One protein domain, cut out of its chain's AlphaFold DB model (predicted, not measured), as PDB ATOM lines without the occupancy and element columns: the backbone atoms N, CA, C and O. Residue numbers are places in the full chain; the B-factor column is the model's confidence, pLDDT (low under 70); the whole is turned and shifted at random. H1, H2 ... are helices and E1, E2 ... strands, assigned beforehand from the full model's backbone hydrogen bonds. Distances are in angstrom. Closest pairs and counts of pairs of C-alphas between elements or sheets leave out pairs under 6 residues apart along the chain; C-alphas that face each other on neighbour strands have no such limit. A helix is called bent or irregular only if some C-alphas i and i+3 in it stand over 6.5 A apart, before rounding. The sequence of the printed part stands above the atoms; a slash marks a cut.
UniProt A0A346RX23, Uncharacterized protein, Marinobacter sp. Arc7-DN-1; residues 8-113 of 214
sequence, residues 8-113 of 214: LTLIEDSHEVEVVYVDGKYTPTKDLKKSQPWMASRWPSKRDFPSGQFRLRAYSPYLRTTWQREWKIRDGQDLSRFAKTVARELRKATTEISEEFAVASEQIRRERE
ATOM      1  N   LEU A   8     -15.587 -27.819  -7.190       96.62
ATOM      2  CA  LEU A   8     -15.027 -29.156  -7.382       96.62
ATOM      3  C   LEU A   8     -15.775 -29.877  -8.499       96.62
ATOM      4  O   LEU A   8     -17.000 -29.805  -8.594       96.62
ATOM      5  N   THR A   9     -15.040 -30.583  -9.350       96.62
ATOM      6  CA  THR A   9     -15.602 -31.380 -10.443       96.62
ATOM      7  C   THR A   9     -14.838 -32.687 -10.560       96.62
ATOM      8  O   THR A   9     -13.613 -32.683 -10.665       96.62
ATOM      9  N   LEU A  10     -15.560 -33.805 -10.546       95.69
ATOM     10  CA  LEU A  10     -15.018 -35.115 -10.884       95.69
ATOM     11  C   LEU A  10     -15.196 -35.334 -12.386       95.69
ATOM     12  O   LEU A  10     -16.293 -35.144 -12.907       95.69
ATOM     13  N   ILE A  11     -14.118 -35.694 -13.070       95.50
ATOM     14  CA  ILE A  11     -14.075 -35.864 -14.522       95.50
ATOM     15  C   ILE A  11     -13.600 -37.286 -14.801       95.50
ATOM     16  O   ILE A  11     -12.581 -37.704 -14.252       95.50
ATOM     17  N   GLU A  12     -14.333 -38.019 -15.633       94.44
ATOM     18  CA  GLU A  12     -13.848 -39.267 -16.221       94.44
ATOM     19  C   GLU A  12     -13.019 -38.937 -17.464       94.44
ATOM     20  O   GLU A  12     -13.465 -38.181 -18.331       94.44
ATOM     21  N   ASP A  13     -11.811 -39.482 -17.543       92.06
ATOM     22  CA  ASP A  13     -10.968 -39.340 -18.720       92.06
ATOM     23  C   ASP A  13     -11.508 -40.221 -19.854       92.06
ATOM     24  O   ASP A  13     -11.975 -41.345 -19.638       92.06
ATOM     25  N   SER A  14     -11.421 -39.723 -21.082       90.94
ATOM     26  CA  SER A  14     -11.706 -40.500 -22.282       90.94
ATOM     27  C   SER A  14     -10.420 -41.039 -22.898       90.94
ATOM     28  O   SER A  14      -9.334 -40.483 -22.730       90.94
ATOM     29  N   HIS A  15     -10.549 -42.137 -23.633       89.06
ATOM     30  CA  HIS A  15      -9.488 -42.644 -24.489       89.06
ATOM     31  C   HIS A  15     -10.052 -43.000 -25.861       89.06
ATOM     32  O   HIS A  15     -11.205 -43.416 -25.987       89.06
ATOM     33  N   GLU A  16      -9.224 -42.827 -26.886       92.25
ATOM     34  CA  GLU A  16      -9.591 -43.133 -28.261       92.25
ATOM     35  C   GLU A  16      -9.580 -44.655 -28.472       92.25
ATOM     36  O   GLU A  16      -8.559 -45.320 -28.272       92.25
ATOM     37  N   VAL A  17     -10.721 -45.213 -28.876       90.25
ATOM     38  CA  VAL A  17     -10.904 -46.643 -29.147       90.25
ATOM     39  C   VAL A  17     -11.339 -46.836 -30.595       90.25
ATOM     40  O   VAL A  17     -12.193 -46.110 -31.111       90.25
ATOM     41  N   GLU A  18     -10.765 -47.839 -31.259       89.94
ATOM     42  CA  GLU A  18     -11.250 -48.292 -32.561       89.94
ATOM     43  C   GLU A  18     -12.571 -49.043 -32.407       89.94
ATOM     44  O   GLU A  18     -12.683 -50.021 -31.661       89.94
ATOM     45  N   VAL A  19     -13.574 -48.585 -33.144       88.81
ATOM     46  CA  VAL A  19     -14.941 -49.085 -33.093       88.81
ATOM     47  C   VAL A  19     -15.481 -49.372 -34.485       88.81
ATOM     48  O   VAL A  19     -15.111 -48.739 -35.479       88.81
ATOM     49  N   VAL A  20     -16.433 -50.296 -34.528       88.81
ATOM     50  CA  VAL A  20     -17.253 -50.600 -35.699       88.81
ATOM     51  C   VAL A  20     -18.709 -50.312 -35.358       88.81
ATOM     52  O   VAL A  20     -19.140 -50.522 -34.225       88.81
ATOM     53  N   TYR A  21     -19.473 -49.811 -36.325       85.06
ATOM     54  CA  TYR A  21     -20.907 -49.607 -36.160       85.06
ATOM     55  C   TYR A  21     -21.658 -50.899 -36.495       85.06
ATOM     56  O   TYR A  21     -21.695 -51.315 -37.653       85.06
ATOM     57  N   VAL A  22     -22.224 -51.548 -35.478       84.31
ATOM     58  CA  VAL A  22     -22.921 -52.838 -35.584       84.31
ATOM     59  C   VAL A  22     -24.259 -52.725 -34.861       84.31
ATOM     60  O   VAL A  22     -24.322 -52.211 -33.747       84.31
ATOM     61  N   ASP A  23     -25.340 -53.177 -35.502       81.44
ATOM     62  CA  ASP A  23     -26.693 -53.221 -34.921       81.44
ATOM     63  C   ASP A  23     -27.148 -51.889 -34.284       81.44
ATOM     64  O   ASP A  23     -27.766 -51.851 -33.222       81.44
ATOM     65  N   GLY A  24     -26.811 -50.767 -34.928       84.31
ATOM     66  CA  GLY A  24     -27.202 -49.429 -34.474       84.31
ATOM     67  C   GLY A  24     -26.307 -48.815 -33.388       84.31
ATOM     68  O   GLY A  24     -26.577 -47.699 -32.938       84.31
ATOM     69  N   LYS A  25     -25.232 -49.495 -32.969       87.06
ATOM     70  CA  LYS A  25     -24.337 -49.053 -31.890       87.06
ATOM     71  C   LYS A  25     -22.867 -49.094 -32.317       87.06
ATOM     72  O   LYS A  25     -22.450 -49.940 -33.099       87.06
ATOM     73  N   TYR A  26     -22.060 -48.189 -31.766       87.19
ATOM     74  CA  TYR A  26     -20.603 -48.297 -31.843       87.19
ATOM     75  C   TYR A  26     -20.098 -49.353 -30.856       87.19
ATOM     76  O   TYR A  26     -20.316 -49.237 -29.647       87.19
ATOM     77  N   THR A  27     -19.422 -50.371 -31.376       86.00
ATOM     78  CA  THR A  27     -18.849 -51.477 -30.606       86.00
ATOM     79  C   THR A  27     -17.329 -51.478 -30.777       86.00
ATOM     80  O   THR A  27     -16.866 -51.460 -31.921       86.00
ATOM     81  N   PRO A  28     -16.541 -51.495 -29.685       88.19
ATOM     82  CA  PRO A  28     -15.091 -51.663 -29.758       88.19
ATOM     83  C   PRO A  28     -14.699 -52.892 -30.573       88.19
ATOM     84  O   PRO A  28     -15.307 -53.953 -30.436       88.19
ATOM     85  N   THR A  29     -13.660 -52.775 -31.399       85.62
ATOM     86  CA  THR A  29     -13.170 -53.889 -32.232       85.62
ATOM     87  C   THR A  29     -12.806 -55.123 -31.403       85.62
ATOM     88  O   THR A  29     -13.016 -56.249 -31.849       85.62
ATOM     89  N   LYS A  30     -12.325 -54.914 -30.168       84.06
ATOM     90  CA  LYS A  30     -12.006 -55.966 -29.186       84.06
ATOM     91  C   LYS A  30     -13.234 -56.727 -28.670       84.06
ATOM     92  O   LYS A  30     -13.094 -57.882 -28.279       84.06
ATOM     93  N   ASP A  31     -14.411 -56.106 -28.713       85.75
ATOM     94  CA  ASP A  31     -15.662 -56.646 -28.164       85.75
ATOM     95  C   ASP A  31     -16.551 -57.286 -29.246       85.75
ATOM     96  O   ASP A  31     -17.679 -57.710 -28.976       85.75
ATOM     97  N   LEU A  32     -16.068 -57.358 -30.492       82.69
ATOM     98  CA  LEU A  32     -16.793 -57.990 -31.589       82.69
ATOM     99  C   LEU A  32     -16.976 -59.493 -31.344       82.69
ATOM    100  O   LEU A  32     -16.095 -60.193 -30.838       82.69
ATOM    101  N   LYS A  33     -18.126 -60.025 -31.772       82.88
ATOM    102  CA  LYS A  33     -18.380 -61.470 -31.720       82.88
ATOM    103  C   LYS A  33     -17.355 -62.201 -32.590       82.88
ATOM    104  O   LYS A  33     -16.976 -61.719 -33.656       82.88
ATOM    105  N   LYS A  34     -16.989 -63.428 -32.203       76.81
ATOM    106  CA  LYS A  34     -16.019 -64.266 -32.943       76.81
ATOM    107  C   LYS A  34     -16.376 -64.499 -34.424       76.81
ATOM    108  O   LYS A  34     -15.492 -64.819 -35.206       76.81
ATOM    109  N   SER A  35     -17.641 -64.330 -34.819       75.12
ATOM    110  CA  SER A  35     -18.125 -64.432 -36.207       75.12
ATOM    111  C   SER A  35     -18.027 -63.134 -37.027       75.12
ATOM    112  O   SER A  35     -18.279 -63.144 -38.229       75.12
ATOM    113  N   GLN A  36     -17.679 -62.011 -36.399       75.31
ATOM    114  CA  GLN A  36     -17.657 -60.669 -36.983       75.31
ATOM    115  C   GLN A  36     -16.264 -60.020 -37.218       75.31
ATOM    116  O   GLN A  36     -16.252 -58.828 -37.530       75.31
ATOM    117  N   PRO A  37     -15.091 -60.703 -37.152       71.25
ATOM    118  CA  PRO A  37     -13.789 -60.043 -37.354       71.25
ATOM    119  C   PRO A  37     -13.660 -59.274 -38.676       71.25
ATOM    120  O   PRO A  37     -12.993 -58.246 -38.737       71.25
ATOM    121  N   TRP A  38     -14.333 -59.744 -39.730       74.44
ATOM    122  CA  TRP A  38     -14.336 -59.115 -41.054       74.44
ATOM    123  C   TRP A  38     -14.944 -57.704 -41.068       74.44
ATOM    124  O   TRP A  38     -14.703 -56.940 -41.999       74.44
ATOM    125  N   MET A  39     -15.738 -57.335 -40.059       72.06
ATOM    126  CA  MET A  39     -16.314 -55.995 -39.961       72.06
ATOM    127  C   MET A  39     -15.265 -54.957 -39.526       72.06
ATOM    128  O   MET A  39     -15.314 -53.816 -39.983       72.06
ATOM    129  N   ALA A  40     -14.279 -55.360 -38.713       66.56
ATOM    130  CA  ALA A  40     -13.202 -54.488 -38.238       66.56
ATOM    131  C   ALA A  40     -12.238 -54.048 -39.351       66.56
ATOM    132  O   ALA A  40     -11.663 -52.968 -39.264       66.56
ATOM    133  N   SER A  41     -12.084 -54.845 -40.413       67.69
ATOM    134  CA  SER A  41     -11.191 -54.523 -41.535       67.69
ATOM    135  C   SER A  41     -11.832 -53.644 -42.608       67.69
ATOM    136  O   SER A  41     -11.118 -53.071 -43.428       67.69
ATOM    137  N   ARG A  42     -13.165 -53.542 -42.640       70.50
ATOM    138  CA  ARG A  42     -13.877 -52.896 -43.750       70.50
ATOM    139  C   ARG A  42     -14.144 -51.411 -43.494       70.50
ATOM    140  O   ARG A  42     -14.050 -50.635 -44.437       70.50
ATOM    141  N   TRP A  43     -14.456 -51.030 -42.248       72.00
ATOM    142  CA  TRP A  43     -14.755 -49.640 -41.859       72.00
ATOM    143  C   TRP A  43     -14.440 -49.354 -40.373       72.00
ATOM    144  O   TRP A  43     -15.365 -49.114 -39.589       72.00
ATOM    145  N   PRO A  44     -13.167 -49.390 -39.932       80.38
ATOM    146  CA  PRO A  44     -12.827 -48.950 -38.585       80.38
ATOM    147  C   PRO A  44     -13.022 -47.431 -38.462       80.38
ATOM    148  O   PRO A  44     -12.647 -46.660 -39.344       80.38
ATOM    149  N   SER A  45     -13.606 -46.994 -37.350       86.00
ATOM    150  CA  SER A  45     -13.683 -45.580 -36.971       86.00
ATOM    151  C   SER A  45     -13.146 -45.408 -35.558       86.00
ATOM    152  O   SER A  45     -13.170 -46.348 -34.769       86.00
ATOM    153  N   LYS A  46     -12.648 -44.219 -35.226       90.31
ATOM    154  CA  LYS A  46     -12.139 -43.926 -33.888       90.31
ATOM    155  C   LYS A  46     -13.137 -43.079 -33.118       90.31
ATOM    156  O   LYS A  46     -13.691 -42.130 -33.675       90.31
ATOM    157  N   ARG A  47     -13.393 -43.437 -31.860       89.31
ATOM    158  CA  ARG A  47     -14.263 -42.668 -30.963       89.31
ATOM    159  C   ARG A  47     -13.723 -42.648 -29.544       89.31
ATOM    160  O   ARG A  47     -13.094 -43.605 -29.103       89.31
ATOM    161  N   ASP A  48     -14.041 -41.573 -28.835       91.69
ATOM    162  CA  ASP A  48     -13.760 -41.439 -27.412       91.69
ATOM    163  C   ASP A  48     -14.689 -42.333 -26.593       91.69
ATOM    164  O   ASP A  48     -15.916 -42.247 -26.700       91.69
ATOM    165  N   PHE A  49     -14.091 -43.188 -25.768       88.88
ATOM    166  CA  PHE A  49     -14.786 -44.032 -24.803       88.88
ATOM    167  C   PHE A  49     -14.344 -43.701 -23.372       88.88
ATOM    168  O   PHE A  49     -13.184 -43.328 -23.159       88.88
ATOM    169  N   PRO A  50     -15.246 -43.863 -22.385       89.81
ATOM    170  CA  PRO A  50     -14.901 -43.728 -20.974       89.81
ATOM    171  C   PRO A  50     -13.757 -44.680 -20.619       89.81
ATOM    172  O   PRO A  50     -13.803 -45.869 -20.941       89.81
ATOM    173  N   SER A  51     -12.698 -44.151 -20.009       87.38
ATOM    174  CA  SER A  51     -11.530 -44.950 -19.616       87.38
ATOM    175  C   SER A  51     -11.698 -45.643 -18.264       87.38
ATOM    176  O   SER A  51     -10.880 -46.497 -17.925       87.38
ATOM    177  N   GLY A  52     -12.705 -45.264 -17.469       87.19
ATOM    178  CA  GLY A  52     -12.807 -45.641 -16.060       87.19
ATOM    179  C   GLY A  52     -11.784 -44.945 -15.154       87.19
ATOM    180  O   GLY A  52     -11.846 -45.110 -13.937       87.19
ATOM    181  N   GLN A  53     -10.859 -44.155 -15.713       90.75
ATOM    182  CA  GLN A  53      -9.916 -43.347 -14.947       90.75
ATOM    183  C   GLN A  53     -10.544 -41.996 -14.636       90.75
ATOM    184  O   GLN A  53     -11.063 -41.312 -15.516       90.75
ATOM    185  N   PHE A  54     -10.473 -41.595 -13.370       92.31
ATOM    186  CA  PHE A  54     -11.064 -40.348 -12.907       92.31
ATOM    187  C   PHE A  54      -9.992 -39.353 -12.469       92.31
ATOM    188  O   PHE A  54      -8.960 -39.710 -11.899       92.31
ATOM    189  N   ARG A  55     -10.281 -38.068 -12.654       94.94
ATOM    190  CA  ARG A  55      -9.528 -36.963 -12.064       94.94
ATOM    191  C   ARG A  55     -10.458 -35.996 -11.354       94.94
ATOM    192  O   ARG A  55     -11.580 -35.741 -11.781       94.94
ATOM    193  N   LEU A  56      -9.972 -35.444 -10.253       97.19
ATOM    194  CA  LEU A  56     -10.626 -34.361  -9.541       97.19
ATOM    195  C   LEU A  56     -10.032 -33.038 -10.018       97.19
ATOM    196  O   LEU A  56      -8.815 -32.877 -10.004       97.19
ATOM    197  N   ARG A  57     -10.882 -32.081 -10.378       97.50
ATOM    198  CA  ARG A  57     -10.501 -30.698 -10.663       97.50
ATOM    199  C   ARG A  57     -11.102 -29.764  -9.620       97.50
ATOM    200  O   ARG A  57     -12.296 -29.842  -9.340       97.50
ATOM    201  N   ALA A  58     -10.284 -28.867  -9.087       97.19
ATOM    202  CA  ALA A  58     -10.712 -27.716  -8.309       97.19
ATOM    203  C   ALA A  58     -10.490 -26.433  -9.105       97.19
ATOM    204  O   ALA A  58      -9.510 -26.328  -9.839       97.19
ATOM    205  N   TYR A  59     -11.379 -25.460  -8.950       96.12
ATOM    206  CA  TYR A  59     -11.251 -24.157  -9.598       96.12
ATOM    207  C   TYR A  59     -11.850 -23.045  -8.740       96.12
ATOM    208  O   TYR A  59     -12.713 -23.285  -7.888       96.12
ATOM    209  N   SER A  60     -11.386 -21.821  -8.975       95.06
ATOM    210  CA  SER A  60     -11.982 -20.626  -8.393       95.06
ATOM    211  C   SER A  60     -13.226 -20.239  -9.207       95.06
ATOM    212  O   SER A  60     -13.118 -20.022 -10.414       95.06
ATOM    213  N   PRO A  61     -14.421 -20.153  -8.595       93.50
ATOM    214  CA  PRO A  61     -15.643 -19.771  -9.301       93.50
ATOM    215  C   PRO A  61     -15.746 -18.254  -9.519       93.50
ATOM    216  O   PRO A  61     -16.716 -17.778 -10.109       93.50
ATOM    217  N   TYR A  62     -14.794 -17.476  -9.002       92.44
ATOM    218  CA  TYR A  62     -14.840 -16.027  -9.086       92.44
ATOM    219  C   TYR A  62     -14.484 -15.537 -10.493       92.44
ATOM    220  O   TYR A  62     -13.553 -16.016 -11.144       92.44
ATOM    221  N   LEU A  63     -15.235 -14.542 -10.962       89.62
ATOM    222  CA  LEU A  63     -15.046 -13.951 -12.280       89.62
ATOM    223  C   LEU A  63     -13.614 -13.409 -12.439       89.62
ATOM    224  O   LEU A  63     -13.125 -12.713 -11.553       89.62
ATOM    225  N   ARG A  64     -12.988 -13.687 -13.592       90.25
ATOM    226  CA  ARG A  64     -11.617 -13.257 -13.955       90.25
ATOM    227  C   ARG A  64     -10.504 -13.794 -13.052       90.25
ATOM    228  O   ARG A  64      -9.403 -13.256 -13.061       90.25
ATOM    229  N   THR A  65     -10.777 -14.874 -12.333       93.00
ATOM    230  CA  THR A  65      -9.729 -15.691 -11.720       93.00
ATOM    231  C   THR A  65      -9.402 -16.876 -12.625       93.00
ATOM    232  O   THR A  65     -10.235 -17.322 -13.418       93.00
ATOM    233  N   THR A  66      -8.168 -17.351 -12.544       94.62
ATOM    234  CA  THR A  66      -7.585 -18.402 -13.387       94.62
ATOM    235  C   THR A  66      -7.101 -19.588 -12.566       94.62
ATOM    236  O   THR A  66      -6.748 -20.625 -13.135       94.62
ATOM    237  N   TRP A  67      -7.128 -19.469 -11.234       95.44
ATOM    238  CA  TRP A  67      -6.747 -20.541 -10.338       95.44
ATOM    239  C   TRP A  67      -7.551 -21.820 -10.587       95.44
ATOM    240  O   TRP A  67      -8.785 -21.860 -10.494       95.44
ATOM    241  N   GLN A  68      -6.814 -22.894 -10.850       96.25
ATOM    242  CA  GLN A  68      -7.324 -24.250 -10.959       96.25
ATOM    243  C   GLN A  68      -6.247 -25.255 -10.560       96.25
ATOM    244  O   GLN A  68      -5.050 -24.996 -10.699       96.25
ATOM    245  N   ARG A  69      -6.672 -26.429 -10.091       96.94
ATOM    246  CA  ARG A  69      -5.799 -27.576  -9.821       96.94
ATOM    247  C   ARG A  69      -6.473 -28.881 -10.190       96.94
ATOM    248  O   ARG A  69      -7.686 -29.012 -10.071       96.94
ATOM    249  N   GLU A  70      -5.670 -29.857 -10.591       97.00
ATOM    250  CA  GLU A  70      -6.142 -31.183 -10.972       97.00
ATOM    251  C   GLU A  70      -5.345 -32.283 -10.272       97.00
ATOM    252  O   GLU A  70      -4.127 -32.186 -10.109       97.00
ATOM    253  N   TRP A  71      -6.035 -33.358  -9.901       97.00
ATOM    254  CA  TRP A  71      -5.451 -34.555  -9.309       97.00
ATOM    255  C   TRP A  71      -6.003 -35.797 -10.000       97.00
ATOM    256  O   TRP A  71      -7.215 -36.014 -10.014       97.00
ATOM    257  N   LYS A  72      -5.121 -36.651 -10.522       94.06
ATOM    258  CA  LYS A  72      -5.506 -37.968 -11.047       94.06
ATOM    259  C   LYS A  72      -5.772 -38.940  -9.898       94.06
ATOM    260  O   LYS A  72      -4.963 -39.021  -8.971       94.06
ATOM    261  N   ILE A  73      -6.873 -39.679  -9.977       94.00
ATOM    262  CA  ILE A  73      -7.227 -40.744  -9.035       94.00
ATOM    263  C   ILE A  73      -6.646 -42.042  -9.590       94.00
ATOM    264  O   ILE A  73      -6.962 -42.437 -10.709       94.00
ATOM    265  N   ARG A  74      -5.743 -42.674  -8.836       90.12
ATOM    266  CA  ARG A  74      -5.093 -43.922  -9.258       90.12
ATOM    267  C   ARG A  74      -5.960 -45.127  -8.908       90.12
ATOM    268  O   ARG A  74      -6.637 -45.130  -7.879       90.12
ATOM    269  N   ASP A  75      -5.845 -46.181  -9.706       86.50
ATOM    270  CA  ASP A  75      -6.508 -47.454  -9.433       86.50
ATOM    271  C   ASP A  75      -6.056 -48.030  -8.083       86.50
ATOM    272  O   ASP A  75      -4.868 -48.035  -7.750       86.50
ATOM    273  N   GLY A  76      -7.017 -48.482  -7.271       85.38
ATOM    274  CA  GLY A  76      -6.757 -49.028  -5.933       85.38
ATOM    275  C   GLY A  76      -6.276 -48.005  -4.893       85.38
ATOM    276  O   GLY A  76      -5.857 -48.394  -3.802       85.38
ATOM    277  N   GLN A  77      -6.315 -46.703  -5.198       90.31
ATOM    278  CA  GLN A  77      -5.928 -45.658  -4.254       90.31
ATOM    279  C   GLN A  77      -6.909 -45.556  -3.079       90.31
ATOM    280  O   GLN A  77      -8.125 -45.546  -3.253       90.31
ATOM    281  N   ASP A  78      -6.372 -45.371  -1.870       93.69
ATOM    282  CA  ASP A  78      -7.175 -45.020  -0.697       93.69
ATOM    283  C   ASP A  78      -7.794 -43.619  -0.869       93.69
ATOM    284  O   ASP A  78      -7.122 -42.587  -0.727       93.69
ATOM    285  N   LEU A  79      -9.100 -43.597  -1.153       92.56
ATOM    286  CA  LEU A  79      -9.880 -42.379  -1.362       92.56
ATOM    287  C   LEU A  79      -9.978 -41.506  -0.104       92.56
ATOM    288  O   LEU A  79     -10.043 -40.283  -0.219       92.56
ATOM    289  N   SER A  80      -9.932 -42.092   1.095       94.25
ATOM    290  CA  SER A  80      -9.963 -41.335   2.351       94.25
ATOM    291  C   SER A  80      -8.666 -40.551   2.538       94.25
ATOM    292  O   SER A  80      -8.672 -39.348   2.826       94.25
ATOM    293  N   ARG A  81      -7.522 -41.203   2.299       94.12
ATOM    294  CA  ARG A  81      -6.211 -40.539   2.338       94.12
ATOM    295  C   ARG A  81      -6.052 -39.515   1.212       94.12
ATOM    296  O   ARG A  81      -5.475 -38.444   1.439       94.12
ATOM    297  N   PHE A  82      -6.582 -39.812   0.028       94.56
ATOM    298  CA  PHE A  82      -6.631 -38.876  -1.093       94.56
ATOM    299  C   PHE A  82      -7.431 -37.619  -0.739       94.56
ATOM    300  O   PHE A  82      -6.888 -36.517  -0.809       94.56
ATOM    301  N   ALA A  83      -8.665 -37.776  -0.253       94.31
ATOM    302  CA  ALA A  83      -9.533 -36.663   0.124       94.31
ATOM    303  C   ALA A  83      -8.894 -35.770   1.201       94.31
ATOM    304  O   ALA A  83      -8.931 -34.546   1.090       94.31
ATOM    305  N   LYS A  84      -8.225 -36.358   2.205       96.38
ATOM    306  CA  LYS A  84      -7.465 -35.594   3.214       96.38
ATOM    307  C   LYS A  84      -6.313 -34.791   2.601       96.38
ATOM    308  O   LYS A  84      -6.050 -33.669   3.034       96.38
ATOM    309  N   THR A  85      -5.629 -35.354   1.607       95.81
ATOM    310  CA  THR A  85      -4.534 -34.674   0.897       95.81
ATOM    311  C   THR A  85      -5.062 -33.491   0.093       95.81
ATOM    312  O   THR A  85      -4.574 -32.377   0.283       95.81
ATOM    313  N   VAL A  86      -6.116 -33.709  -0.700       96.38
ATOM    314  CA  VAL A  86      -6.799 -32.657  -1.465       96.38
ATOM    315  C   VAL A  86      -7.297 -31.554  -0.532       96.38
ATOM    316  O   VAL A  86      -6.964 -30.393  -0.730       96.38
ATOM    317  N   ALA A  87      -8.013 -31.893   0.545       95.25
ATOM    318  CA  ALA A  87      -8.535 -30.906   1.492       95.25
ATOM    319  C   ALA A  87      -7.430 -30.026   2.103       95.25
ATOM    320  O   ALA A  87      -7.627 -28.827   2.306       95.25
ATOM    321  N   ARG A  88      -6.248 -30.592   2.377       95.56
ATOM    322  CA  ARG A  88      -5.091 -29.830   2.865       95.56
ATOM    323  C   ARG A  88      -4.536 -28.881   1.804       95.56
ATOM    324  O   ARG A  88      -4.167 -27.761   2.147       95.56
ATOM    325  N   GLU A  89      -4.452 -29.312   0.551       95.44
ATOM    326  CA  GLU A  89      -3.997 -28.459  -0.554       95.44
ATOM    327  C   GLU A  89      -4.983 -27.326  -0.837       95.44
ATOM    328  O   GLU A  89      -4.564 -26.176  -0.932       95.44
ATOM    329  N   LEU A  90      -6.285 -27.619  -0.846       94.81
ATOM    330  CA  LEU A  90      -7.338 -26.612  -0.989       94.81
ATOM    331  C   LEU A  90      -7.286 -25.575   0.136       94.81
ATOM    332  O   LEU A  90      -7.346 -24.378  -0.131       94.81
ATOM    333  N   ARG A  91      -7.085 -26.008   1.391       92.44
ATOM    334  CA  ARG A  91      -6.904 -25.078   2.518       92.44
ATOM    335  C   ARG A  91      -5.729 -24.130   2.297       92.44
ATOM    336  O   ARG A  91      -5.873 -22.950   2.589       92.44
ATOM    337  N   LYS A  92      -4.602 -24.616   1.768       91.31
ATOM    338  CA  LYS A  92      -3.439 -23.767   1.455       91.31
ATOM    339  C   LYS A  92      -3.714 -22.809   0.297       91.31
ATOM    340  O   LYS A  92      -3.298 -21.660   0.360       91.31
ATOM    341  N   ALA A  93      -4.438 -23.268  -0.719       92.56
ATOM    342  CA  ALA A  93      -4.796 -22.458  -1.878       92.56
ATOM    343  C   ALA A  93      -5.810 -21.346  -1.567       92.56
ATOM    344  O   ALA A  93      -5.936 -20.403  -2.337       92.56
ATOM    345  N   THR A  94      -6.508 -21.416  -0.429       90.81
ATOM    346  CA  THR A  94      -7.442 -20.373   0.028       90.81
ATOM    347  C   THR A  94      -6.830 -18.971  -0.049       90.81
ATOM    348  O   THR A  94      -7.496 -18.057  -0.521       90.81
ATOM    349  N   THR A  95      -5.571 -18.801   0.369       90.38
ATOM    350  CA  THR A  95      -4.886 -17.499   0.330       90.38
ATOM    351  C   THR A  95      -4.642 -17.026  -1.101       90.38
ATOM    352  O   THR A  95      -4.979 -15.894  -1.428       90.38
ATOM    353  N   GLU A  96      -4.148 -17.912  -1.966       91.25
ATOM    354  CA  GLU A  96      -3.894 -17.635  -3.387       91.25
ATOM    355  C   GLU A  96      -5.181 -17.195  -4.106       91.25
ATOM    356  O   GLU A  96      -5.209 -16.171  -4.785       91.25
ATOM    357  N   ILE A  97      -6.285 -17.912  -3.870       92.38
ATOM    358  CA  ILE A  97      -7.603 -17.587  -4.435       92.38
ATOM    359  C   ILE A  97      -8.113 -16.239  -3.907       92.38
ATOM    360  O   ILE A  97      -8.673 -15.458  -4.674       92.38
ATOM    361  N   SER A  98      -7.928 -15.947  -2.613       91.44
ATOM    362  CA  SER A  98      -8.310 -14.650  -2.030       91.44
ATOM    363  C   SER A  98      -7.567 -13.486  -2.676       91.44
ATOM    364  O   SER A  98      -8.174 -12.454  -2.956       91.44
ATOM    365  N   GLU A  99      -6.260 -13.633  -2.879       91.94
ATOM    366  CA  GLU A  99      -5.416 -12.599  -3.476       91.94
ATOM    367  C   GLU A  99      -5.804 -12.357  -4.938       91.94
ATOM    368  O   GLU A  99      -6.039 -11.211  -5.328       91.94
ATOM    369  N   GLU A 100      -5.975 -13.426  -5.723       92.94
ATOM    370  CA  GLU A 100      -6.419 -13.318  -7.115       92.94
ATOM    371  C   GLU A 100      -7.817 -12.683  -7.211       92.94
ATOM    372  O   GLU A 100      -8.047 -11.786  -8.026       92.94
ATOM    373  N   PHE A 101      -8.742 -13.075  -6.328       92.62
ATOM    374  CA  PHE A 101     -10.081 -12.492  -6.263       92.62
ATOM    375  C   PHE A 101     -10.062 -10.999  -5.917       92.62
ATOM    376  O   PHE A 101     -10.819 -10.226  -6.512       92.62
ATOM    377  N   ALA A 102      -9.216 -10.575  -4.976       93.00
ATOM    378  CA  ALA A 102      -9.102  -9.170  -4.595       93.00
ATOM    379  C   ALA A 102      -8.613  -8.313  -5.774       93.00
ATOM    380  O   ALA A 102      -9.204  -7.274  -6.072       93.00
ATOM    381  N   VAL A 103      -7.591  -8.786  -6.496       94.19
ATOM    382  CA  VAL A 103      -7.073  -8.113  -7.697       94.19
ATOM    383  C   VAL A 103      -8.140  -8.045  -8.792       94.19
ATOM    384  O   VAL A 103      -8.400  -6.965  -9.330       94.19
ATOM    385  N   ALA A 104      -8.800  -9.167  -9.090       93.94
ATOM    386  CA  ALA A 104      -9.856  -9.228 -10.099       93.94
ATOM    387  C   ALA A 104     -11.033  -8.298  -9.755       93.94
ATOM    388  O   ALA A 104     -11.551  -7.592 -10.623       93.94
ATOM    389  N   SER A 105     -11.430  -8.245  -8.482       93.50
ATOM    390  CA  SER A 105     -12.516  -7.384  -8.003       93.50
ATOM    391  C   SER A 105     -12.195  -5.903  -8.178       93.50
ATOM    392  O   SER A 105     -13.045  -5.145  -8.650       93.50
ATOM    393  N   GLU A 106     -10.967  -5.491  -7.865       94.62
ATOM    394  CA  GLU A 106     -10.527  -4.109  -8.058       94.62
ATOM    395  C   GLU A 106     -10.484  -3.713  -9.536       94.62
ATOM    396  O   GLU A 106     -10.913  -2.614  -9.893       94.62
ATOM    397  N   GLN A 107     -10.038  -4.608 -10.419       94.62
ATOM    398  CA  GLN A 107     -10.076  -4.371 -11.865       94.62
ATOM    399  C   GLN A 107     -11.514  -4.219 -12.374       94.62
ATOM    400  O   GLN A 107     -11.829  -3.240 -13.050       94.62
ATOM    401  N   ILE A 108     -12.409  -5.135 -11.987       95.31
ATOM    402  CA  ILE A 108     -13.833  -5.069 -12.345       95.31
ATOM    403  C   ILE A 108     -14.453  -3.759 -11.850       95.31
ATOM    404  O   ILE A 108     -15.236  -3.138 -12.570       95.31
ATOM    405  N   ARG A 109     -14.119  -3.321 -10.629       95.62
ATOM    406  CA  ARG A 109     -14.609  -2.058 -10.066       95.62
ATOM    407  C   ARG A 109     -14.155  -0.863 -10.904       95.62
ATOM    408  O   ARG A 109     -14.999  -0.065 -11.306       95.62
ATOM    409  N   ARG A 110     -12.859  -0.769 -11.219       96.50
ATOM    410  CA  ARG A 110     -12.296   0.323 -12.035       96.50
ATOM    411  C   ARG A 110     -12.923   0.384 -13.422       96.50
ATOM    412  O   ARG A 110     -13.366   1.448 -13.843       96.50
ATOM    413  N   GLU A 111     -13.046  -0.756 -14.094       95.12
ATOM    414  CA  GLU A 111     -13.680  -0.820 -15.412       95.12
ATOM    415  C   GLU A 111     -15.156  -0.422 -15.359       95.12
ATOM    416  O   GLU A 111     -15.635   0.285 -16.241       95.12
ATOM    417  N   ARG A 112     -15.893  -0.821 -14.314       95.44
ATOM    418  CA  ARG A 112     -17.288  -0.388 -14.125       95.44
ATOM    419  C   ARG A 112     -17.390   1.122 -13.937       95.44
ATOM    420  O   ARG A 112     -18.292   1.733 -14.505       95.44
ATOM    421  N   GLU A 113     -16.487   1.717 -13.164       97.00
ATOM    422  CA  GLU A 113     -16.428   3.167 -12.946       97.00
ATOM    423  C   GLU A 113     -16.061   3.921 -14.228       97.00
ATOM    424  O   GLU A 113     -16.663   4.945 -14.550       97.00
TER     425      GLU A 113
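AT A GLANCE: This is residues 8 to 113 of the 214 residues of an uncharacterized protein of Marinobacter sp. Arc7-DN-1 (UniProt A0A346RX23). E1 and E3 make a long twisted ribbon with E2 and H1 at one end; an arm of helix H2 covers E3 and E4 at the other. Mixed in class, the 106 printed residues include two named helices and one antiparallel sheet, E2 E1 E3 E4. It is extended, radius of gyration of the C-alphas 22.3 A, spanning 68 by 40 by 17 A.

HOW THE PARTS SIT: E1, residues 8 to 22, and E2, 25 to 28, form a hairpin, N 20 and O 27 2.9 A apart. H1, 37 to 42, is on the sheet. E3, 45 to 59, is antiparallel to E1, N 9 and O 57 2.8 A apart. H2, one helix by hydrogen bonds, is bent, C-alphas 92 and 95 6.5 A apart: H2a, 79 to 92, is on the same face as H1; H2b, 95 to 113, is not on the sheet.

IN THESE COORDINATES: E1 runs 37.7 A from C-alpha 8 at (-15.027, -29.156, -7.382); H2b ends at C-alpha 113 at (-16.428, 3.167, -12.946).

THE WHOLE: Residues 40 to 41 have pLDDT under 70.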